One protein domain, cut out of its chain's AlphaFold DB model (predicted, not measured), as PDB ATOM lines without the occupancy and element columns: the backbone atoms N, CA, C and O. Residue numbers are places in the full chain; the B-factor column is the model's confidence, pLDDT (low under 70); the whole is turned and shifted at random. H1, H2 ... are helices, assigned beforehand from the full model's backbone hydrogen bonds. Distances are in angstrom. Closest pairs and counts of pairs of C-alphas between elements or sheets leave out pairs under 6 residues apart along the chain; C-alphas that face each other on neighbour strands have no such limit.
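What this domain is: This is residues 48 to 208 of the 262 residues of an uncharacterized protein of Planctomycetes bacterium (UniProt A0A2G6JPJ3). A rod of helices: H6, the longest, packs on H4, H1 lies nearest the middle with H2 folded back on it, and residues 199 to 208 of H6 stick out. The 161 printed residues hold six named helices, H1 to H6, and no named strand: all helix, only just loose, close to compact, radius of gyration of the C-alphas 18.3 A, spans 70 by 31 by 19 A.

Where its parts are: H6, residues 174 to 208, is 50.6 A long, ending at C-alpha 208 (16.498, 97.411, 41.311). H4, 118 to 147, is 42.0 A, with a kink of 37 degrees near residue 133. H1, 48 to 69, is 30.6 A, from C-alpha 48 (13.644, 107.955, 15.769). H2 is 72 to 85, H3 107 to 113, H5 163 to 172.

How they stand to each other: H1, H4, H5 and H6 form a bundle, helices side by side. H6 touches residues 120 to 134 of H4 alone, opposite ways at a shallow tilt of 31 degrees; closest C-alphas Ser 127 and Ile 183, 5.0 A. H4 and H5 form a hairpin, closest C-alphas Ala 141 and Ala 167, 4.4 A. The hub, H1, touches H2 in a hairpin (closest C-alphas Asn 62 and Tyr 74, 5.1 A), and H3, H4 and H5. Every O i to N i+4 pair is within hydrogen-bond range in H1, H2 and H3, but 23 of 26 in H4, 5 of 6 in H5 and 29 of 31 in H6.

The domain as a whole: The farthest C-alphas, Gly 160 and Gln 208, are 69.7 A apart. The printed part has no cut; the links H2 to H3 and H4 to H5 are long. No printed residue is under 70 in pLDDT.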
ATOM      1  N   ILE A  48      13.732 108.536  17.121       97.00
ATOM      2  CA  ILE A  48      13.644 107.955  15.769       97.00
ATOM      3  C   ILE A  48      12.208 107.550  15.406       97.00
ATOM      4  O   ILE A  48      11.780 107.730  14.266       97.00
ATOM      5  N   ALA A  49      11.425 107.065  16.373       95.25
ATOM      6  CA  ALA A  49      10.029 106.702  16.154       95.25
ATOM      7  C   ALA A  49       9.155 107.929  15.835       95.25
ATOM      8  O   ALA A  49       8.343 107.905  14.906       95.25
ATOM      9  N   ASN A  50       9.363 109.035  16.556       94.06
ATOM     10  CA  ASN A  50       8.695 110.303  16.270       94.06
ATOM     11  C   ASN A  50       9.136 110.898  14.932       94.06
ATOM     12  O   ASN A  50       8.300 111.432  14.208       94.06
ATOM     13  N   GLU A  51      10.421 110.793  14.584       94.38
ATOM     14  CA  GLU A  51      10.931 111.202  13.273       94.38
ATOM     15  C   GLU A  51      10.214 110.451  12.145       94.38
ATOM     16  O   GLU A  51       9.704 111.076  11.218       94.38
ATOM     17  N   PHE A  52      10.103 109.125  12.248       92.38
ATOM     18  CA  PHE A  52       9.394 108.302  11.269       92.38
ATOM     19  C   PHE A  52       7.928 108.735  11.103       92.38
ATOM     20  O   PHE A  52       7.456 108.931   9.980       92.38
ATOM     21  N   SER A  53       7.213 108.943  12.216       91.31
ATOM     22  CA  SER A  53       5.818 109.405  12.193       91.31
ATOM     23  C   SER A  53       5.680 110.786  11.536       91.31
ATOM     24  O   SER A  53       4.816 110.992  10.681       91.31
ATOM     25  N   GLN A  54       6.576 111.723  11.864       92.44
ATOM     26  CA  GLN A  54       6.588 113.067  11.278       92.44
ATOM     27  C   GLN A  54       6.884 113.052   9.778       92.44
ATOM     28  O   GLN A  54       6.239 113.788   9.026       92.44
ATOM     29  N   VAL A  55       7.824 112.215   9.328       92.31
ATOM     30  CA  VAL A  55       8.125 112.041   7.901       92.31
ATOM     31  C   VAL A  55       6.900 111.497   7.170       92.31
ATOM     32  O   VAL A  55       6.510 112.064   6.152       92.31
ATOM     33  N   SER A  56       6.229 110.478   7.718       89.88
ATOM     34  CA  SER A  56       5.006 109.922   7.124       89.88
ATOM     35  C   SER A  56       3.905 110.974   6.957       89.88
ATOM     36  O   SER A  56       3.305 111.075   5.891       89.88
ATOM     37  N   GLN A  57       3.651 111.789   7.983       91.44
ATOM     38  CA  GLN A  57       2.649 112.860   7.911       91.44
ATOM     39  C   GLN A  57       3.061 113.970   6.932       91.44
ATOM     40  O   GLN A  57       2.221 114.534   6.227       91.44
ATOM     41  N   SER A  58       4.359 114.278   6.872       94.69
ATOM     42  CA  SER A  58       4.898 115.302   5.977       94.69
ATOM     43  C   SER A  58       4.826 114.885   4.510       94.69
ATOM     44  O   SER A  58       4.564 115.747   3.680       94.69
ATOM     45  N   LEU A  59       4.970 113.593   4.190       92.56
ATOM     46  CA  LEU A  59       4.757 113.061   2.837       92.56
ATOM     47  C   LEU A  59       3.330 113.354   2.353       92.56
ATOM     48  O   LEU A  59       3.147 114.072   1.372       92.56
ATOM     49  N   THR A  60       2.316 112.916   3.101       93.50
ATOM     50  CA  THR A  60       0.906 113.193   2.778       93.50
ATOM     51  C   THR A  60       0.620 114.695   2.686       93.50
ATOM     52  O   THR A  60      -0.057 115.150   1.761       93.50
ATOM     53  N   ARG A  61       1.166 115.502   3.608       95.88
ATOM     54  CA  ARG A  61       1.012 116.963   3.567       95.88
ATOM     55  C   ARG A  61       1.618 117.560   2.298       95.88
ATOM     56  O   ARG A  61       0.928 118.300   1.607       95.88
ATOM     57  N   ASN A  62       2.869 117.232   1.981       97.31
ATOM     58  CA  ASN A  62       3.576 117.772   0.821       97.31
ATOM     59  C   ASN A  62       2.921 117.346  -0.495       97.31
ATOM     60  O   ASN A  62       2.752 118.190  -1.368       97.31
ATOM     61  N   CYS A  63       2.461 116.095  -0.611       96.44
ATOM     62  CA  CYS A  63       1.680 115.654  -1.768       96.44
ATOM     63  C   CYS A  63       0.432 116.527  -1.955       96.44
ATOM     64  O   CYS A  63       0.229 117.114  -3.015       96.44
ATOM     65  N   ARG A  64      -0.389 116.679  -0.907       96.88
ATOM     66  CA  ARG A  64      -1.623 117.479  -0.972       96.88
ATOM     67  C   ARG A  64      -1.351 118.950  -1.269       96.88
ATOM     68  O   ARG A  64      -2.079 119.557  -2.052       96.88
ATOM     69  N   THR A  65      -0.308 119.530  -0.676       98.00
ATOM     70  CA  THR A  65       0.064 120.924  -0.937       98.00
ATOM     71  C   THR A  65       0.585 121.111  -2.357       98.00
ATOM     72  O   THR A  65       0.181 122.068  -3.015       98.00
ATOM     73  N   PHE A  66       1.403 120.190  -2.875       98.06
ATOM     74  CA  PHE A  66       1.812 120.204  -4.278       98.06
ATOM     75  C   PHE A  66       0.599 120.119  -5.203       98.06
ATOM     76  O   PHE A  66       0.463 120.934  -6.107       98.06
ATOM     77  N   VAL A  67      -0.321 119.186  -4.946       97.81
ATOM     78  CA  VAL A  67      -1.521 119.013  -5.773       97.81
ATOM     79  C   VAL A  67      -2.393 120.274  -5.786       97.81
ATOM     80  O   VAL A  67      -2.921 120.659  -6.827       97.81
ATOM     81  N   ALA A  68      -2.516 120.948  -4.641       97.75
ATOM     82  CA  ALA A  68      -3.318 122.160  -4.523       97.75
ATOM     83  C   ALA A  68      -2.669 123.409  -5.137       97.75
ATOM     84  O   ALA A  68      -3.384 124.311  -5.562       97.75
ATOM     85  N   THR A  69      -1.337 123.490  -5.157       97.19
ATOM     86  CA  THR A  69      -0.617 124.722  -5.531       97.19
ATOM     87  C   THR A  69       0.136 124.628  -6.854       97.19
ATOM     88  O   THR A  69       0.434 125.655  -7.455       97.19
ATOM     89  N   GLY A  70       0.501 123.422  -7.286       96.12
ATOM     90  CA  GLY A  70       1.463 123.186  -8.362       96.12
ATOM     91  C   GLY A  70       2.898 123.622  -8.033       96.12
ATOM     92  O   GLY A  70       3.761 123.571  -8.909       96.12
ATOM     93  N   ASP A  71       3.186 124.064  -6.802       97.56
ATOM     94  CA  ASP A  71       4.504 124.575  -6.427       97.56
ATOM     95  C   ASP A  71       5.501 123.429  -6.245       97.56
ATOM     96  O   ASP A  71       5.452 122.670  -5.273       97.56
ATOM     97  N   LYS A  72       6.450 123.357  -7.181       96.00
ATOM     98  CA  LYS A  72       7.484 122.327  -7.265       96.00
ATOM     99  C   LYS A  72       8.247 122.092  -5.955       96.00
ATOM    100  O   LYS A  72       8.657 120.962  -5.704       96.00
ATOM    101  N   ARG A  73       8.380 123.098  -5.083       97.75
ATOM    102  CA  ARG A  73       9.060 122.946  -3.785       97.75
ATOM    103  C   ARG A  73       8.480 121.806  -2.943       97.75
ATOM    104  O   ARG A  73       9.231 121.115  -2.265       97.75
ATOM    105  N   TYR A  74       7.167 121.584  -3.002       97.75
ATOM    106  CA  TYR A  74       6.516 120.508  -2.252       97.75
ATOM    107  C   TYR A  74       6.718 119.124  -2.887       97.75
ATOM    108  O   TYR A  74       6.808 118.140  -2.159       97.75
ATOM    109  N   GLU A  75       6.835 119.037  -4.218       95.50
ATOM    110  CA  GLU A  75       7.238 117.800  -4.909       95.50
ATOM    111  C   GLU A  75       8.679 117.430  -4.540       95.50
ATOM    112  O   GLU A  75       8.952 116.286  -4.175       95.50
ATOM    113  N   ASP A  76       9.588 118.404  -4.595       96.38
ATOM    114  CA  ASP A  76      11.001 118.184  -4.293       96.38
ATOM    115  C   ASP A  76      11.191 117.777  -2.817       96.38
ATOM    116  O   ASP A  76      11.940 116.844  -2.527       96.38
ATOM    117  N   GLU A  77      10.453 118.394  -1.884       96.38
ATOM    118  CA  GLU A  77      10.459 117.986  -0.472       96.38
ATOM    119  C   GLU A  77       9.847 116.591  -0.271       96.38
ATOM    120  O   GLU A  77      10.367 115.804   0.515       96.38
ATOM    121  N   TYR A  78       8.770 116.239  -0.983       95.12
ATOM    122  CA  TYR A  78       8.201 114.887  -0.929       95.12
ATOM    123  C   TYR A  78       9.247 113.834  -1.310       95.12
ATOM    124  O   TYR A  78       9.445 112.860  -0.578       95.12
ATOM    125  N   GLN A  79       9.959 114.053  -2.418       94.56
ATOM    126  CA  GLN A  79      11.012 113.141  -2.856       94.56
ATOM    127  C   GLN A  79      12.168 113.096  -1.850       94.56
ATOM    128  O   GLN A  79      12.615 112.013  -1.475       94.56
ATOM    129  N   HIS A  80      12.603 114.254  -1.349       95.69
ATOM    130  CA  HIS A  80      13.657 114.334  -0.341       95.69
ATOM    131  C   HIS A  80      13.304 113.552   0.937       95.69
ATOM    132  O   HIS A  80      14.159 112.860   1.491       95.69
ATOM    133  N   LEU A  81      12.048 113.594   1.390       95.06
ATOM    134  CA  LEU A  81      11.580 112.823   2.545       95.06
ATOM    135  C   LEU A  81      11.634 111.304   2.306       95.06
ATOM    136  O   LEU A  81      12.005 110.561   3.219       95.06
ATOM    137  N   LEU A  82      11.296 110.829   1.101       92.75
ATOM    138  CA  LEU A  82      11.455 109.415   0.729       92.75
ATOM    139  C   LEU A  82      12.930 109.003   0.727       92.75
ATOM    140  O   LEU A  82      13.293 107.952   1.270       92.75
ATOM    141  N   ASP A  83      13.788 109.851   0.165       95.69
ATOM    142  CA  ASP A  83      15.226 109.613   0.100       95.69
ATOM    143  C   ASP A  83      15.850 109.612   1.502       95.69
ATOM    144  O   ASP A  83      16.692 108.769   1.802       95.69
ATOM    145  N   TRP A  84      15.415 110.500   2.397       94.62
ATOM    146  CA  TRP A  84      15.856 110.520   3.792       94.62
ATOM    147  C   TRP A  84      15.389 109.267   4.541       94.62
ATOM    148  O   TRP A  84      16.202 108.592   5.175       94.62
ATOM    149  N   ARG A  85      14.108 108.893   4.437       92.62
ATOM    150  CA  ARG A  85      13.564 107.692   5.096       92.62
ATOM    151  C   ARG A  85      14.294 106.414   4.675       92.62
ATOM    152  O   ARG A  85      14.584 105.569   5.523       92.62
ATOM    153  N   SER A  86      14.594 106.294   3.381       93.19
ATOM    154  CA  SER A  86      15.306 105.153   2.787       93.19
ATOM    155  C   SER A  86      16.823 105.187   2.986       93.19
ATOM    156  O   SER A  86      17.491 104.221   2.636       93.19
ATOM    157  N   GLY A  87      17.384 106.272   3.528       95.62
ATOM    158  CA  GLY A  87      18.832 106.441   3.674       95.62
ATOM    159  C   GLY A  87      19.567 106.795   2.376       95.62
ATOM    160  O   GLY A  87      20.794 106.831   2.365       95.62
ATOM    161  N   THR A  88      18.849 107.085   1.291       96.88
ATOM    162  CA  THR A  88      19.424 107.558   0.022       96.88
ATOM    163  C   THR A  88      20.003 108.970   0.170       96.88
ATOM    164  O   THR A  88      21.108 109.246  -0.312       96.88
ATOM    165  N   ALA A  89      19.291 109.850   0.878       96.12
ATOM    166  CA  ALA A  89      19.751 111.185   1.246       96.12
ATOM    167  C   ALA A  89      20.416 111.185   2.637       96.12
ATOM    168  O   ALA A  89      20.049 110.382   3.502       96.12
ATOM    169  N   PRO A  90      21.400 112.074   2.880       96.69
ATOM    170  CA  PRO A  90      21.982 112.234   4.206       96.69
ATOM    171  C   PRO A  90      20.941 112.763   5.198       96.69
ATOM    172  O   PRO A  90      20.120 113.619   4.867       96.69
ATOM    173  N   ARG A  91      21.005 112.290   6.440       95.19
ATOM    174  CA  ARG A  91      20.055 112.677   7.485       95.19
ATOM    175  C   ARG A  91      20.193 114.174   7.830       95.19
ATOM    176  O   ARG A  91      21.320 114.648   8.010       95.19
ATOM    177  N   PRO A  92      19.090 114.941   7.955       94.31
ATOM    178  CA  PRO A  92      19.125 116.394   8.138       94.31
ATOM    179  C   PRO A  92      19.842 116.867   9.404       94.31
ATOM    180  O   PRO A  92      19.883 116.181  10.419       94.31
ATOM    181  N   LYS A  93      20.338 118.110   9.403       93.12
ATOM    182  CA  LYS A  93      21.092 118.683  10.541       93.12
ATOM    183  C   LYS A  93      20.281 118.835  11.832       93.12
ATOM    184  O   LYS A  93      20.876 118.893  12.905       93.12
ATOM    185  N   TYR A  94      18.959 118.934  11.736       91.50
ATOM    186  CA  TYR A  94      18.077 119.115  12.891       91.50
ATOM    187  C   TYR A  94      17.709 117.799  13.589       91.50
ATOM    188  O   TYR A  94      17.144 117.841  14.679       91.50
ATOM    189  N   VAL A  95      18.030 116.635  13.008       93.56
ATOM    190  CA  VAL A  95      17.811 115.343  13.682       93.56
ATOM    191  C   VAL A  95      18.754 115.200  14.871       93.56
ATOM    192  O   VAL A  95      19.772 115.894  14.961       93.56
ATOM    193  N   ASN A  96      18.449 114.289  15.791       92.81
ATOM    194  CA  ASN A  96      19.319 114.009  16.930       92.81
ATOM    195  C   ASN A  96      20.748 113.641  16.463       92.81
ATOM    196  O   ASN A  96      20.915 112.843  15.545       92.81
ATOM    197  N   SER A  97      21.781 114.224  17.084       92.94
ATOM    198  CA  SER A  97      23.183 113.998  16.699       92.94
ATOM    199  C   SER A  97      23.638 112.549  16.860       92.94
ATOM    200  O   SER A  97      24.495 112.110  16.104       92.94
ATOM    201  N   LEU A  98      23.058 111.815  17.810       94.44
ATOM    202  CA  LEU A  98      23.341 110.401  18.062       94.44
ATOM    203  C   LEU A  98      22.579 109.466  17.110       94.44
ATOM    204  O   LEU A  98      22.814 108.265  17.115       94.44
ATOM    205  N   LEU A  99      21.683 110.002  16.276       96.25
ATOM    206  CA  LEU A  99      20.952 109.255  15.252       96.25
ATOM    207  C   LEU A  99      21.528 109.559  13.865       96.25
ATOM    208  O   LEU A  99      20.797 110.012  12.983       96.25
ATOM    209  N   TYR A 100      22.836 109.343  13.681       96.56
ATOM    210  CA  TYR A 100      23.517 109.389  12.375       96.56
ATOM    211  C   TYR A 100      23.309 110.693  11.586       96.56
ATOM    212  O   TYR A 100      23.073 110.692  10.377       96.56
ATOM    213  N   ARG A 101      23.341 111.841  12.273       96.00
ATOM    214  CA  ARG A 101      23.150 113.156  11.644       96.00
ATOM    215  C   ARG A 101      24.178 113.381  10.529       96.00
ATOM    216  O   ARG A 101      25.377 113.312  10.768       96.00
ATOM    217  N   GLY A 102      23.708 113.754   9.340       95.25
ATOM    218  CA  GLY A 102      24.554 114.013   8.172       95.25
ATOM    219  C   GLY A 102      25.006 112.758   7.423       95.25
ATOM    220  O   GLY A 102      25.560 112.884   6.334       95.25
ATOM    221  N   GLU A 103      24.738 111.566   7.952       96.38
ATOM    222  CA  GLU A 103      25.081 110.299   7.313       96.38
ATOM    223  C   GLU A 103      23.905 109.727   6.519       96.38
ATOM    224  O   GLU A 103      22.742 110.067   6.745       96.38
ATOM    225  N   ARG A 104      24.210 108.842   5.567       96.81
ATOM    226  CA  ARG A 104      23.220 108.099   4.783       96.81
ATOM    227  C   ARG A 104      22.882 106.802   5.508       96.81
ATOM    228  O   ARG A 104      23.666 105.858   5.479       96.81
ATOM    229  N   LYS A 105      21.742 106.789   6.195       96.31
ATOM    230  CA  LYS A 105      21.310 105.664   7.030       96.31
ATOM    231  C   LYS A 105      19.781 105.532   6.982       96.31
ATOM    232  O   LYS A 105      19.102 106.509   7.326       96.31
ATOM    233  N   PRO A 106      19.231 104.377   6.565       95.31
ATOM    234  CA  PRO A 106      17.792 104.133   6.598       95.31
ATOM    235  C   PRO A 106      17.249 104.216   8.026       95.31
ATOM    236  O   PRO A 106      17.898 103.781   8.975       95.31
ATOM    237  N   GLN A 107      16.038 104.751   8.197       94.25
ATOM    238  CA  GLN A 107      15.425 104.854   9.530       94.25
ATOM    239  C   GLN A 107      15.192 103.480  10.177       94.25
ATOM    240  O   GLN A 107      15.310 103.359  11.393       94.25
ATOM    241  N   LEU A 108      14.880 102.458   9.373       92.12
ATOM    242  CA  LEU A 108      14.650 101.096   9.861       92.12
ATOM    243  C   LEU A 108      15.927 100.475  10.435       92.12
ATOM    244  O   LEU A 108      15.877  99.944  11.537       92.12
ATOM    245  N   ASP A 109      17.073 100.638   9.772       95.12
ATOM    246  CA  ASP A 109      18.365 100.151  10.270       95.12
ATOM    247  C   ASP A 109      18.701 100.750  11.645       95.12
ATOM    248  O   ASP A 109      19.176 100.058  12.540       95.12
ATOM    249  N   ILE A 110      18.402 102.038  11.849       96.50
ATOM    250  CA  ILE A 110      18.600 102.711  13.143       96.50
ATOM    251  C   ILE A 110      17.692 102.098  14.220       96.50
ATOM    252  O   ILE A 110      18.107 101.929  15.364       96.50
ATOM    253  N   MET A 111      16.446 101.766  13.873       95.81
ATOM    254  CA  MET A 111      15.517 101.103  14.796       95.81
ATOM    255  C   MET A 111      15.987  99.684  15.146       95.81
ATOM    256  O   MET A 111      15.899  99.278  16.304       95.81
ATOM    257  N   GLU A 112      16.536  98.943  14.184       93.44
ATOM    258  CA  GLU A 112      17.123  97.622  14.430       93.44
ATOM    259  C   GLU A 112      18.322  97.709  15.388       93.44
ATOM    260  O   GLU A 112      18.379  96.975  16.375       93.44
ATOM    261  N   GLU A 113      19.226  98.672  15.185       95.50
ATOM    262  CA  GLU A 113      20.371  98.919  16.076       95.50
ATOM    263  C   GLU A 113      19.959  99.332  17.496       95.50
ATOM    264  O   GLU A 113      20.627  98.997  18.478       95.50
ATOM    265  N   LEU A 114      18.829 100.028  17.626       96.31
ATOM    266  CA  LEU A 114      18.246 100.401  18.914       96.31
ATOM    267  C   LEU A 114      17.454  99.261  19.579       96.31
ATOM    268  O   LEU A 114      16.866  99.475  20.643       96.31
ATOM    269  N   ASN A 115      17.502  98.043  19.032       95.19
ATOM    270  CA  ASN A 115      16.859  96.834  19.556       95.19
ATOM    271  C   ASN A 115      15.336  96.964  19.669       95.19
ATOM    272  O   ASN A 115      14.734  96.641  20.700       95.19
ATOM    273  N   PHE A 116      14.709  97.473  18.614       96.75
ATOM    274  CA  PHE A 116      13.258  97.441  18.488       96.75
ATOM    275  C   PHE A 116      12.785  95.988  18.394       96.75
ATOM    276  O   PHE A 116      13.440  95.141  17.784       96.75
ATOM    277  N   SER A 117      11.663  95.678  19.041       95.19
ATOM    278  CA  SER A 117      11.156  94.308  19.077       95.19
ATOM    279  C   SER A 117      10.582  93.896  17.718       95.19
ATOM    280  O   SER A 117      10.151  94.731  16.921       95.19
ATOM    281  N   ALA A 118      10.518  92.589  17.456       93.75
ATOM    282  CA  ALA A 118       9.895  92.082  16.233       93.75
ATOM    283  C   ALA A 118       8.429  92.536  16.103       93.75
ATOM    284  O   ALA A 118       7.996  92.878  15.009       93.75
ATOM    285  N   GLU A 119       7.694  92.597  17.216       95.00
ATOM    286  CA  GLU A 119       6.310  93.081  17.265       95.00
ATOM    287  C   GLU A 119       6.205  94.573  16.904       95.00
ATOM    288  O   GLU A 119       5.327  94.973  16.143       95.00
ATOM    289  N   GLU A 120       7.127  95.400  17.406       96.19
ATOM    290  CA  GLU A 120       7.193  96.831  17.080       96.19
ATOM    291  C   GLU A 120       7.489  97.050  15.591       96.19
ATOM    292  O   GLU A 120       6.827  97.853  14.930       96.19
ATOM    293  N   LEU A 121       8.452  96.306  15.043       94.06
ATOM    294  CA  LEU A 121       8.815  96.386  13.630       94.06
ATOM    295  C   LEU A 121       7.710  95.839  12.713       94.06
ATOM    296  O   LEU A 121       7.534  96.346  11.605       94.06
ATOM    297  N   ASP A 122       6.940  94.842  13.154       94.94
ATOM    298  CA  ASP A 122       5.831  94.286  12.373       94.94
ATOM    299  C   ASP A 122       4.685  95.295  12.199       94.94
ATOM    300  O   ASP A 122       4.129  95.437  11.108       94.94
ATOM    301  N   LEU A 123       4.403  96.105  13.225       95.56
ATOM    302  CA  LEU A 123       3.454  97.218  13.121       95.56
ATOM    303  C   LEU A 123       3.911  98.277  12.107       95.56
ATOM    304  O   LEU A 123       3.102  98.768  11.314       95.56
ATOM    305  N   LEU A 124       5.210  98.589  12.068       92.25
ATOM    306  CA  LEU A 124       5.766  99.487  11.054       92.25
ATOM    307  C   LEU A 124       5.677  98.896   9.644       92.25
ATOM    308  O   LEU A 124       5.320  99.612   8.705       92.25
ATOM    309  N   LYS A 125       5.936  97.593   9.484       91.06
ATOM    310  CA  LYS A 125       5.758  96.887   8.204       91.06
ATOM    311  C   LYS A 125       4.303  96.923   7.755       91.06
ATOM    312  O   LYS A 125       4.031  97.267   6.608       91.06
ATOM    313  N   LYS A 126       3.361  96.658   8.663       92.81
ATOM    314  CA  LYS A 126       1.920  96.762   8.403       92.81
ATOM    315  C   LYS A 126       1.535  98.164   7.929       92.81
ATOM    316  O   LYS A 126       0.836  98.290   6.926       92.81
ATOM    317  N   SER A 127       2.027  99.210   8.596       91.25
ATOM    318  CA  SER A 127       1.835 100.599   8.153       91.25
ATOM    319  C   SER A 127       2.424 100.844   6.757       91.25
ATOM    320  O   SER A 127       1.763 101.429   5.902       91.25
ATOM    321  N   GLY A 128       3.629 100.334   6.485       88.25
ATOM    322  CA  GLY A 128       4.271 100.414   5.171       88.25
ATOM    323  C   GLY A 128       3.463  99.742   4.057       88.25
ATOM    324  O   GLY A 128       3.289 100.328   2.990       88.25
ATOM    325  N   HIS A 129       2.906  98.557   4.315       88.88
ATOM    326  CA  HIS A 129       2.038  97.858   3.365       88.88
ATOM    327  C   HIS A 129       0.743  98.625   3.081       88.88
ATOM    328  O   HIS A 129       0.353  98.740   1.920       88.88
ATOM    329  N   LEU A 130       0.107  99.193   4.110       88.94
ATOM    330  CA  LEU A 130      -1.073 100.051   3.938       88.94
ATOM    331  C   LEU A 130      -0.728 101.325   3.148       88.94
ATOM    332  O   LEU A 130      -1.486 101.756   2.282       88.94
ATOM    333  N   SER A 131       0.455 101.893   3.392       87.25
ATOM    334  CA  SER A 131       0.935 103.097   2.714       87.25
ATOM    335  C   SER A 131       1.232 102.877   1.231       87.25
ATOM    336  O   SER A 131       1.020 103.800   0.452       87.25
ATOM    337  N   ALA A 132       1.637 101.679   0.798       85.75
ATOM    338  CA  ALA A 132       1.937 101.403  -0.612       85.75
ATOM    339  C   ALA A 132       0.743 101.678  -1.554       85.75
ATOM    340  O   ALA A 132       0.921 102.207  -2.657       85.75
ATOM    341  N   ALA A 133      -0.479 101.367  -1.105       79.12
ATOM    342  CA  ALA A 133      -1.696 101.678  -1.852       79.12
ATOM    343  C   ALA A 133      -1.935 103.196  -1.933       79.12
ATOM    344  O   ALA A 133      -2.195 103.719  -3.017       79.12
ATOM    345  N   LEU A 134      -1.767 103.910  -0.814       90.19
ATOM    346  CA  LEU A 134      -1.928 105.365  -0.755       90.19
ATOM    347  C   LEU A 134      -0.901 106.096  -1.627       90.19
ATOM    348  O   LEU A 134      -1.265 106.999  -2.375       90.19
ATOM    349  N   VAL A 135       0.363 105.661  -1.594       90.94
ATOM    350  CA  VAL A 135       1.456 106.232  -2.398       90.94
ATOM    351  C   VAL A 135       1.133 106.161  -3.889       90.94
ATOM    352  O   VAL A 135       1.406 107.106  -4.619       90.94
ATOM    353  N   SER A 136       0.495 105.087  -4.358       92.38
ATOM    354  CA  SER A 136       0.103 104.976  -5.771       92.38
ATOM    355  C   SER A 136      -0.923 106.045  -6.173       92.38
ATOM    356  O   SER A 136      -0.838 106.603  -7.269       92.38
ATOM    357  N   THR A 137      -1.864 106.368  -5.282       94.38
ATOM    358  CA  THR A 137      -2.832 107.461  -5.472       94.38
ATOM    359  C   THR A 137      -2.154 108.831  -5.415       94.38
ATOM    360  O   THR A 137      -2.405 109.671  -6.277       94.38
ATOM    361  N   GLU A 138      -1.251 109.046  -4.454       95.00
ATOM    362  CA  GLU A 138      -0.472 110.286  -4.320       95.00
ATOM    363  C   GLU A 138       0.374 110.556  -5.571       95.00
ATOM    364  O   GLU A 138       0.303 111.635  -6.159       95.00
ATOM    365  N   VAL A 139       1.099 109.544  -6.055       95.19
ATOM    366  CA  VAL A 139       1.905 109.618  -7.282       95.19
ATOM    367  C   VAL A 139       1.029 109.932  -8.495       95.19
ATOM    368  O   VAL A 139       1.406 110.774  -9.311       95.19
ATOM    369  N   GLN A 140      -0.150 109.309  -8.616       96.81
ATOM    370  CA  GLN A 140      -1.089 109.610  -9.699       96.81
ATOM    371  C   GLN A 140      -1.569 111.069  -9.648       96.81
ATOM    372  O   GLN A 140      -1.624 111.735 -10.687       96.81
ATOM    373  N   ALA A 141      -1.900 111.582  -8.460       97.56
ATOM    374  CA  ALA A 141      -2.350 112.960  -8.273       97.56
ATOM    375  C   ALA A 141      -1.245 113.961  -8.636       97.56
ATOM    376  O   ALA A 141      -1.453 114.848  -9.467       97.56
ATOM    377  N   MET A 142      -0.041 113.771  -8.090       97.50
ATOM    378  CA  MET A 142       1.114 114.624  -8.375       97.50
ATOM    379  C   MET A 142       1.486 114.587  -9.864       97.50
ATOM    380  O   MET A 142       1.685 115.630 -10.490       97.50
ATOM    381  N   ALA A 143       1.520 113.399 -10.472       97.69
ATOM    382  CA  ALA A 143       1.794 113.251 -11.898       97.69
ATOM    383  C   ALA A 143       0.732 113.940 -12.765       97.69
ATOM    384  O   ALA A 143       1.079 114.519 -13.795       97.69
ATOM    385  N   THR A 144      -0.537 113.920 -12.346       98.06
ATOM    386  CA  THR A 144      -1.621 114.598 -13.066       98.06
ATOM    387  C   THR A 144      -1.405 116.108 -13.114       98.06
ATOM    388  O   THR A 144      -1.484 116.703 -14.191       98.06
ATOM    389  N   ILE A 145      -1.060 116.717 -11.975       97.75
ATOM    390  CA  ILE A 145      -0.748 118.151 -11.903       97.75
ATOM    391  C   ILE A 145       0.483 118.484 -12.743       97.75
ATOM    392  O   ILE A 145       0.451 119.398 -13.562       97.75
ATOM    393  N   LYS A 146       1.546 117.688 -12.618       96.19
ATOM    394  CA  LYS A 146       2.800 117.895 -13.350       96.19
ATOM    395  C   LYS A 146       2.636 117.819 -14.868       96.19
ATOM    396  O   LYS A 146       3.299 118.549 -15.597       96.19
ATOM    397  N   GLN A 147       1.795 116.907 -15.350       95.69
ATOM    398  CA  GLN A 147       1.596 116.683 -16.783       95.69
ATOM    399  C   GLN A 147       0.481 117.552 -17.378       95.69
ATOM    400  O   GLN A 147       0.347 117.589 -18.601       95.69
ATOM    401  N   GLY A 148      -0.349 118.190 -16.546       95.25
ATOM    402  CA  GLY A 148      -1.548 118.911 -16.989       95.25
ATOM    403  C   GLY A 148      -2.621 118.008 -17.611       95.25
ATOM    404  O   GLY A 148      -3.519 118.491 -18.297       95.25
ATOM    405  N   LYS A 149      -2.527 116.690 -17.410       96.69
ATOM    406  CA  LYS A 149      -3.456 115.675 -17.923       96.69
ATOM    407  C   LYS A 149      -3.555 114.528 -16.932       96.69
ATOM    408  O   LYS A 149      -2.591 114.247 -16.226       96.69
ATOM    409  N   ILE A 150      -4.695 113.845 -16.916       96.88
ATOM    410  CA  ILE A 150      -4.948 112.724 -16.003       96.88
ATOM    411  C   ILE A 150      -3.908 111.623 -16.233       96.88
ATOM    412  O   ILE A 150      -3.838 111.025 -17.310       96.88
ATOM    413  N   ALA A 151      -3.087 111.381 -15.213       97.00
ATOM    414  CA  ALA A 151      -2.055 110.359 -15.236       97.00
ATOM    415  C   ALA A 151      -2.663 108.956 -15.030       97.00
ATOM    416  O   ALA A 151      -3.698 108.814 -14.362       97.00
ATOM    417  N   PRO A 152      -2.035 107.895 -15.573       95.38
ATOM    418  CA  PRO A 152      -2.448 106.528 -15.286       95.38
ATOM    419  C   PRO A 152      -2.264 106.213 -13.798       95.38
ATOM    420  O   PRO A 152      -1.297 106.645 -13.174       95.38
ATOM    421  N   GLY A 153      -3.182 105.430 -13.239       94.69
ATOM    422  CA  GLY A 153      -3.125 105.010 -11.846       94.69
ATOM    423  C   GLY A 153      -4.419 104.341 -11.379       94.69
ATOM    424  O   GLY A 153      -5.283 104.028 -12.212       94.69
ATOM    425  N   PRO A 154      -4.534 104.078 -10.065       94.19
ATOM    426  CA  PRO A 154      -5.651 103.329  -9.492       94.19
ATOM    427  C   PRO A 154      -6.989 104.071  -9.593       94.19
ATOM    428  O   PRO A 154      -8.031 103.436  -9.754       94.19
ATOM    429  N   MET A 155      -6.971 105.404  -9.546       95.56
ATOM    430  CA  MET A 155      -8.182 106.217  -9.540       95.56
ATOM    431  C   MET A 155      -8.629 106.567 -10.958       95.56
ATOM    432  O   MET A 155      -7.814 106.751 -11.869       95.56
ATOM    433  N   LYS A 156      -9.947 106.674 -11.146       95.44
ATOM    434  CA  LYS A 156     -10.571 107.060 -12.416       95.44
ATOM    435  C   LYS A 156     -11.197 108.454 -12.321       95.44
ATOM    436  O   LYS A 156     -11.730 108.800 -11.260       95.44
ATOM    437  N   PRO A 157     -11.121 109.250 -13.401       95.75
ATOM    438  CA  PRO A 157     -11.777 110.544 -13.452       95.75
ATOM    439  C   PRO A 157     -13.293 110.381 -13.528       95.75
ATOM    440  O   PRO A 157     -13.801 109.423 -14.117       95.75
ATOM    441  N   LEU A 158     -14.007 111.336 -12.944       95.25
ATOM    442  CA  LEU A 158     -15.440 111.499 -13.155       95.25
ATOM    443  C   LEU A 158     -15.695 112.083 -14.552       95.25
ATOM    444  O   LEU A 158     -14.805 112.634 -15.206       95.25
ATOM    445  N   GLN A 159     -16.926 111.948 -15.040       94.31
ATOM    446  CA  GLN A 159     -17.292 112.456 -16.359       94.31
ATOM    447  C   GLN A 159     -17.123 113.984 -16.415       94.31
ATOM    448  O   GLN A 159     -17.747 114.704 -15.643       94.31
ATOM    449  N   GLY A 160     -16.293 114.469 -17.346       92.69
ATOM    450  CA  GLY A 160     -16.033 115.903 -17.532       92.69
ATOM    451  C   GLY A 160     -15.107 116.536 -16.488       92.69
ATOM    452  O   GLY A 160     -14.950 117.752 -16.488       92.69
ATOM    453  N   GLU A 161     -14.495 115.739 -15.610       96.38
ATOM    454  CA  GLU A 161     -13.603 116.231 -14.561       96.38
ATOM    455  C   GLU A 161     -12.296 116.783 -15.149       96.38
ATOM    456  O   GLU A 161     -11.640 116.131 -15.969       96.38
ATOM    457  N   SER A 162     -11.907 117.991 -14.731       97.12
ATOM    458  CA  SER A 162     -10.626 118.566 -15.137       97.12
ATOM    459  C   SER A 162      -9.460 117.809 -14.476       97.12
ATOM    460  O   SER A 162      -9.632 117.233 -13.398       97.12
ATOM    461  N   PRO A 163      -8.243 117.816 -15.056       97.25
ATOM    462  CA  PRO A 163      -7.072 117.222 -14.405       97.25
ATOM    463  C   PRO A 163      -6.811 117.772 -12.992       97.25
ATOM    464  O   PRO A 163      -6.411 117.016 -12.109       97.25
ATOM    465  N   GLN A 164      -7.077 119.064 -12.770       96.94
ATOM    466  CA  GLN A 164      -6.915 119.713 -11.467       96.94
ATOM    467  C   GLN A 164      -7.937 119.192 -10.449       96.94
ATOM    468  O   GLN A 164      -7.552 118.798  -9.349       96.94
ATOM    469  N   ASP A 165      -9.220 119.153 -10.823       97.62
ATOM    470  CA  ASP A 165     -10.296 118.682  -9.941       97.62
ATOM    471  C   ASP A 165     -10.123 117.197  -9.613       97.62
ATOM    472  O   ASP A 165     -10.258 116.800  -8.456       97.62
ATOM    473  N   PHE A 166      -9.721 116.396 -10.605       98.25
ATOM    474  CA  PHE A 166      -9.400 114.985 -10.420       98.25
ATOM    475  C   PHE A 166      -8.287 114.790  -9.391       98.25
ATOM    476  O   PHE A 166      -8.456 114.028  -8.439       98.25
ATOM    477  N   ALA A 167      -7.154 115.478  -9.566       97.88
ATOM    478  CA  ALA A 167      -6.014 115.342  -8.670       97.88
ATOM    479  C   ALA A 167      -6.356 115.799  -7.246       97.88
ATOM    480  O   ALA A 167      -5.975 115.128  -6.290       97.88
ATOM    481  N   LEU A 168      -7.106 116.899  -7.103       97.62
ATOM    482  CA  LEU A 168      -7.580 117.381  -5.807       97.62
ATOM    483  C   LEU A 168      -8.504 116.366  -5.141       97.62
ATOM    484  O   LEU A 168      -8.265 115.987  -3.998       97.62
ATOM    485  N   ARG A 169      -9.527 115.878  -5.843       97.44
ATOM    486  CA  ARG A 169     -10.504 114.950  -5.268       97.44
ATOM    487  C   ARG A 169      -9.831 113.715  -4.677       97.44
ATOM    488  O   ARG A 169     -10.081 113.393  -3.522       97.44
ATOM    489  N   ILE A 170      -8.933 113.065  -5.417       96.94
ATOM    490  CA  ILE A 170      -8.353 111.779  -4.991       96.94
ATOM    491  C   ILE A 170      -7.379 111.877  -3.802       96.94
ATOM    492  O   ILE A 170      -6.972 110.842  -3.281       96.94
ATOM    493  N   VAL A 171      -6.995 113.088  -3.372       96.75
ATOM    494  CA  VAL A 171      -6.148 113.317  -2.177       96.75
ATOM    495  C   VAL A 171      -6.822 114.177  -1.095       96.75
ATOM    496  O   VAL A 171      -6.194 114.528  -0.091       96.75
ATOM    497  N   PHE A 172      -8.092 114.540  -1.289       96.38
ATOM    498  CA  PHE A 172      -8.906 115.303  -0.332       96.38
ATOM    499  C   PHE A 172     -10.275 114.661  -0.050       96.38
ATOM    500  O   PHE A 172     -11.027 115.208   0.754       96.38
ATOM    501  N   ASP A 173     -10.617 113.538  -0.685       94.69
ATOM    502  CA  ASP A 173     -11.868 112.830  -0.417       94.69
ATOM    503  C   ASP A 173     -11.834 112.015   0.889       94.69
ATOM    504  O   ASP A 173     -10.787 111.742   1.490       94.69
ATOM    505  N   ASP A 174     -13.022 111.626   1.350       95.19
ATOM    506  CA  ASP A 174     -13.187 110.862   2.587       95.19
ATOM    507  C   ASP A 174     -12.527 109.479   2.511       95.19
ATOM    508  O   ASP A 174     -12.068 108.953   3.526       95.19
ATOM    509  N   ALA A 175     -12.441 108.890   1.313       92.88
ATOM    510  CA  ALA A 175     -11.785 107.604   1.111       92.88
ATOM    511  C   ALA A 175     -10.278 107.719   1.378       92.88
ATOM    512  O   ALA A 175      -9.731 106.935   2.156       92.88
ATOM    513  N   TYR A 176      -9.627 108.741   0.820       94.12
ATOM    514  CA  TYR A 176      -8.227 109.063   1.075       94.12
ATOM    515  C   TYR A 176      -7.981 109.323   2.565       94.12
ATOM    516  O   TYR A 176      -7.058 108.759   3.158       94.12
ATOM    517  N   HIS A 177      -8.837 110.121   3.208       93.62
ATOM    518  CA  HIS A 177      -8.746 110.366   4.648       93.62
ATOM    519  C   HIS A 177      -8.893 109.087   5.481       93.62
ATOM    520  O   HIS A 177      -8.143 108.897   6.443       93.62
ATOM    521  N   GLY A 178      -9.794 108.186   5.088       94.19
ATOM    522  CA  GLY A 178      -9.944 106.869   5.697       94.19
ATOM    523  C   GLY A 178      -8.687 106.003   5.567       94.19
ATOM    524  O   GLY A 178      -8.268 105.382   6.544       94.19
ATOM    525  N   GLU A 179      -8.034 105.992   4.402       92.94
ATOM    526  CA  GLU A 179      -6.775 105.257   4.204       92.94
ATOM    527  C   GLU A 179      -5.623 105.840   5.035       92.94
ATOM    528  O   GLU A 179      -4.890 105.090   5.684       92.94
ATOM    529  N   VAL A 180      -5.504 107.170   5.120       92.12
ATOM    530  CA  VAL A 180      -4.523 107.828   6.005       92.12
ATOM    531  C   VAL A 180      -4.733 107.401   7.461       92.12
ATOM    532  O   VAL A 180      -3.772 107.056   8.149       92.12
ATOM    533  N   GLN A 181      -5.980 107.356   7.939       92.62
ATOM    534  CA  GLN A 181      -6.278 106.890   9.297       92.62
ATOM    535  C   GLN A 181      -5.884 105.421   9.513       92.62
ATOM    536  O   GLN A 181      -5.299 105.092  10.548       92.62
ATOM    537  N   LYS A 182      -6.136 104.544   8.532       92.94
ATOM    538  CA  LYS A 182      -5.718 103.132   8.590       92.94
ATOM    539  C   LYS A 182      -4.200 102.983   8.665       92.94
ATOM    540  O   LYS A 182      -3.733 102.093   9.367       92.94
ATOM    541  N   ILE A 183      -3.438 103.842   7.987       90.25
ATOM    542  CA  ILE A 183      -1.964 103.852   8.028       90.25
ATOM    543  C   ILE A 183      -1.447 104.337   9.384       90.25
ATOM    544  O   ILE A 183      -0.470 103.787   9.898       90.25
ATOM    545  N   LEU A 184      -2.103 105.342   9.975       89.06
ATOM    546  CA  LEU A 184      -1.716 105.918  11.265       89.06
ATOM    547  C   LEU A 184      -2.038 105.003  12.450       89.06
ATOM    548  O   LEU A 184      -1.298 105.011  13.429       89.06
ATOM    549  N   ALA A 185      -3.097 104.194  12.377       93.69
ATOM    550  CA  ALA A 185      -3.475 103.278  13.454       93.69
ATOM    551  C   ALA A 185      -2.319 102.359  13.928       93.69
ATOM    552  O   ALA A 185      -1.982 102.417  15.112       93.69
ATOM    553  N   PRO A 186      -1.644 101.578  13.057       94.50
ATOM    554  CA  PRO A 186      -0.503 100.764  13.470       94.50
ATOM    555  C   PRO A 186       0.717 101.593  13.891       94.50
ATOM    556  O   PRO A 186       1.476 101.135  14.736       94.50
ATOM    557  N   VAL A 187       0.907 102.814  13.369       92.44
ATOM    558  CA  VAL A 187       1.988 103.717  13.822       92.44
ATOM    559  C   VAL A 187       1.750 104.167  15.264       92.44
ATOM    560  O   VAL A 187       2.673 104.161  16.074       92.44
ATOM    561  N   ASN A 188       0.510 104.516  15.606       94.38
ATOM    562  CA  ASN A 188       0.138 104.899  16.966       94.38
ATOM    563  C   ASN A 188       0.261 103.717  17.934       94.38
ATOM    564  O   ASN A 188       0.775 103.877  19.039       94.38
ATOM    565  N   GLU A 189      -0.164 102.522  17.511       96.38
ATOM    566  CA  GLU A 189       0.005 101.300  18.299       96.38
ATOM    567  C   GLU A 189       1.489 100.986  18.539       96.38
ATOM    568  O   GLU A 189       1.890 100.680  19.662       96.38
ATOM    569  N   PHE A 190       2.316 101.131  17.504       95.88
ATOM    570  CA  PHE A 190       3.763 100.984  17.591       95.88
ATOM    571  C   PHE A 190       4.374 101.953  18.613       95.88
ATOM    572  O   PHE A 190       5.116 101.516  19.493       95.88
ATOM    573  N   LEU A 191       4.028 103.245  18.546       95.12
ATOM    574  CA  LEU A 191       4.518 104.254  19.489       95.12
ATOM    575  C   LEU A 191       4.115 103.917  20.930       95.12
ATOM    576  O   LEU A 191       4.952 103.984  21.829       95.12
ATOM    577  N   ALA A 192       2.867 103.492  21.144       96.31
ATOM    578  CA  ALA A 192       2.377 103.104  22.463       96.31
ATOM    579  C   ALA A 192       3.102 101.865  23.019       96.31
ATOM    580  O   ALA A 192       3.469 101.838  24.197       96.31
ATOM    581  N   LYS A 193       3.349 100.844  22.185       97.19
ATOM    582  CA  LYS A 193       4.110  99.647  22.587       97.19
ATOM    583  C   LYS A 193       5.561  99.985  22.915       97.19
ATOM    584  O   LYS A 193       6.038  99.580  23.976       97.19
ATOM    585  N   LEU A 194       6.213 100.785  22.073       97.62
ATOM    586  CA  LEU A 194       7.578 101.252  22.292       97.62
ATOM    587  C   LEU A 194       7.698 102.040  23.597       97.62
ATOM    588  O   LEU A 194       8.602 101.798  24.403       97.62
ATOM    589  N   GLU A 195       6.774 102.972  23.832       96.81
ATOM    590  CA  GLU A 195       6.753 103.768  25.051       96.81
ATOM    591  C   GLU A 195       6.517 102.891  26.285       96.81
ATOM    592  O   GLU A 195       7.235 103.030  27.275       96.81
ATOM    593  N   SER A 196       5.567 101.960  26.229       97.25
ATOM    594  CA  SER A 196       5.277 101.046  27.335       97.25
ATOM    595  C   SER A 196       6.480 100.159  27.673       97.25
ATOM    596  O   SER A 196       6.940 100.140  28.820       97.25
ATOM    597  N   ARG A 197       7.060  99.485  26.669       97.38
ATOM    598  CA  ARG A 197       8.208  98.587  26.848       97.38
ATOM    599  C   ARG A 197       9.410  99.327  27.418       97.38
ATOM    600  O   ARG A 197       9.954  98.934  28.447       97.38
ATOM    601  N   THR A 198       9.820 100.415  26.772       97.25
ATOM    602  CA  THR A 198      11.029 101.136  27.189       97.25
ATOM    603  C   THR A 198      10.848 101.815  28.552       97.25
ATOM    604  O   THR A 198      11.813 101.924  29.307       97.25
ATOM    605  N   ALA A 199       9.626 102.222  28.925       97.44
ATOM    606  CA  ALA A 199       9.338 102.748  30.263       97.44
ATOM    607  C   ALA A 199       9.469 101.649  31.319       97.44
ATOM    608  O   ALA A 199      10.055 101.876  32.379       97.44
ATOM    609  N   ALA A 200       8.945 100.458  31.024       97.19
ATOM    610  CA  ALA A 200       9.056  99.302  31.900       97.19
ATOM    611  C   ALA A 200      10.522  98.886  32.106       97.19
ATOM    612  O   ALA A 200      10.915  98.631  33.244       97.19
ATOM    613  N   GLU A 201      11.346  98.889  31.051       95.75
ATOM    614  CA  GLU A 201      12.784  98.596  31.147       95.75
ATOM    615  C   GLU A 201      13.512  99.579  32.074       95.75
ATOM    616  O   GLU A 201      14.214  99.154  32.992       95.75
ATOM    617  N   VAL A 202      13.307 100.889  31.893       97.38
ATOM    618  CA  VAL A 202      13.918 101.915  32.758       97.38
ATOM    619  C   VAL A 202      13.460 101.749  34.208       97.38
ATOM    620  O   VAL A 202      14.285 101.712  35.125       97.38
ATOM    621  N   LYS A 203      12.150 101.586  34.425       97.44
ATOM    622  CA  LYS A 203      11.565 101.440  35.762       97.44
ATOM    623  C   LYS A 203      12.055 100.178  36.477       97.44
ATOM    624  O   LYS A 203      12.226 100.202  37.694       97.44
ATOM    625  N   ALA A 204      12.302  99.087  35.751       96.62
ATOM    626  CA  ALA A 204      12.814  97.847  36.327       96.62
ATOM    627  C   ALA A 204      14.212  98.032  36.941       96.62
ATOM    628  O   ALA A 204      14.436  97.613  38.080       96.62
ATOM    629  N   TYR A 205      15.127  98.703  36.232       95.19
ATOM    630  CA  TYR A 205      16.476  98.979  36.740       95.19
ATOM    631  C   TYR A 205      16.488 100.050  37.833       95.19
ATOM    632  O   TYR A 205      17.206  99.892  38.819       95.19
ATOM    633  N   GLN A 206      15.639 101.079  37.733       95.81
ATOM    634  CA  GLN A 206      15.442 102.044  38.822       95.81
ATOM    635  C   GLN A 206      14.950 101.346  40.098       95.81
ATOM    636  O   GLN A 206      15.571 101.466  41.149       95.81
ATOM    637  N   GLY A 207      13.920 100.503  39.997       95.75
ATOM    638  CA  GLY A 207      13.429  99.729  41.138       95.75
ATOM    639  C   GLY A 207      14.438  98.697  41.663       95.75
ATOM    640  O   GLY A 207      14.380  98.295  42.824       95.75
ATOM    641  N   GLN A 208      15.378  98.228  40.841       94.94
ATOM    642  CA  GLN A 208      16.498  97.411  41.311       94.94
ATOM    643  C   GLN A 208      17.517  98.245  42.099       94.94
ATOM    644  O   GLN A 208      17.927  97.813  43.177       94.94
TER     645      GLN A 208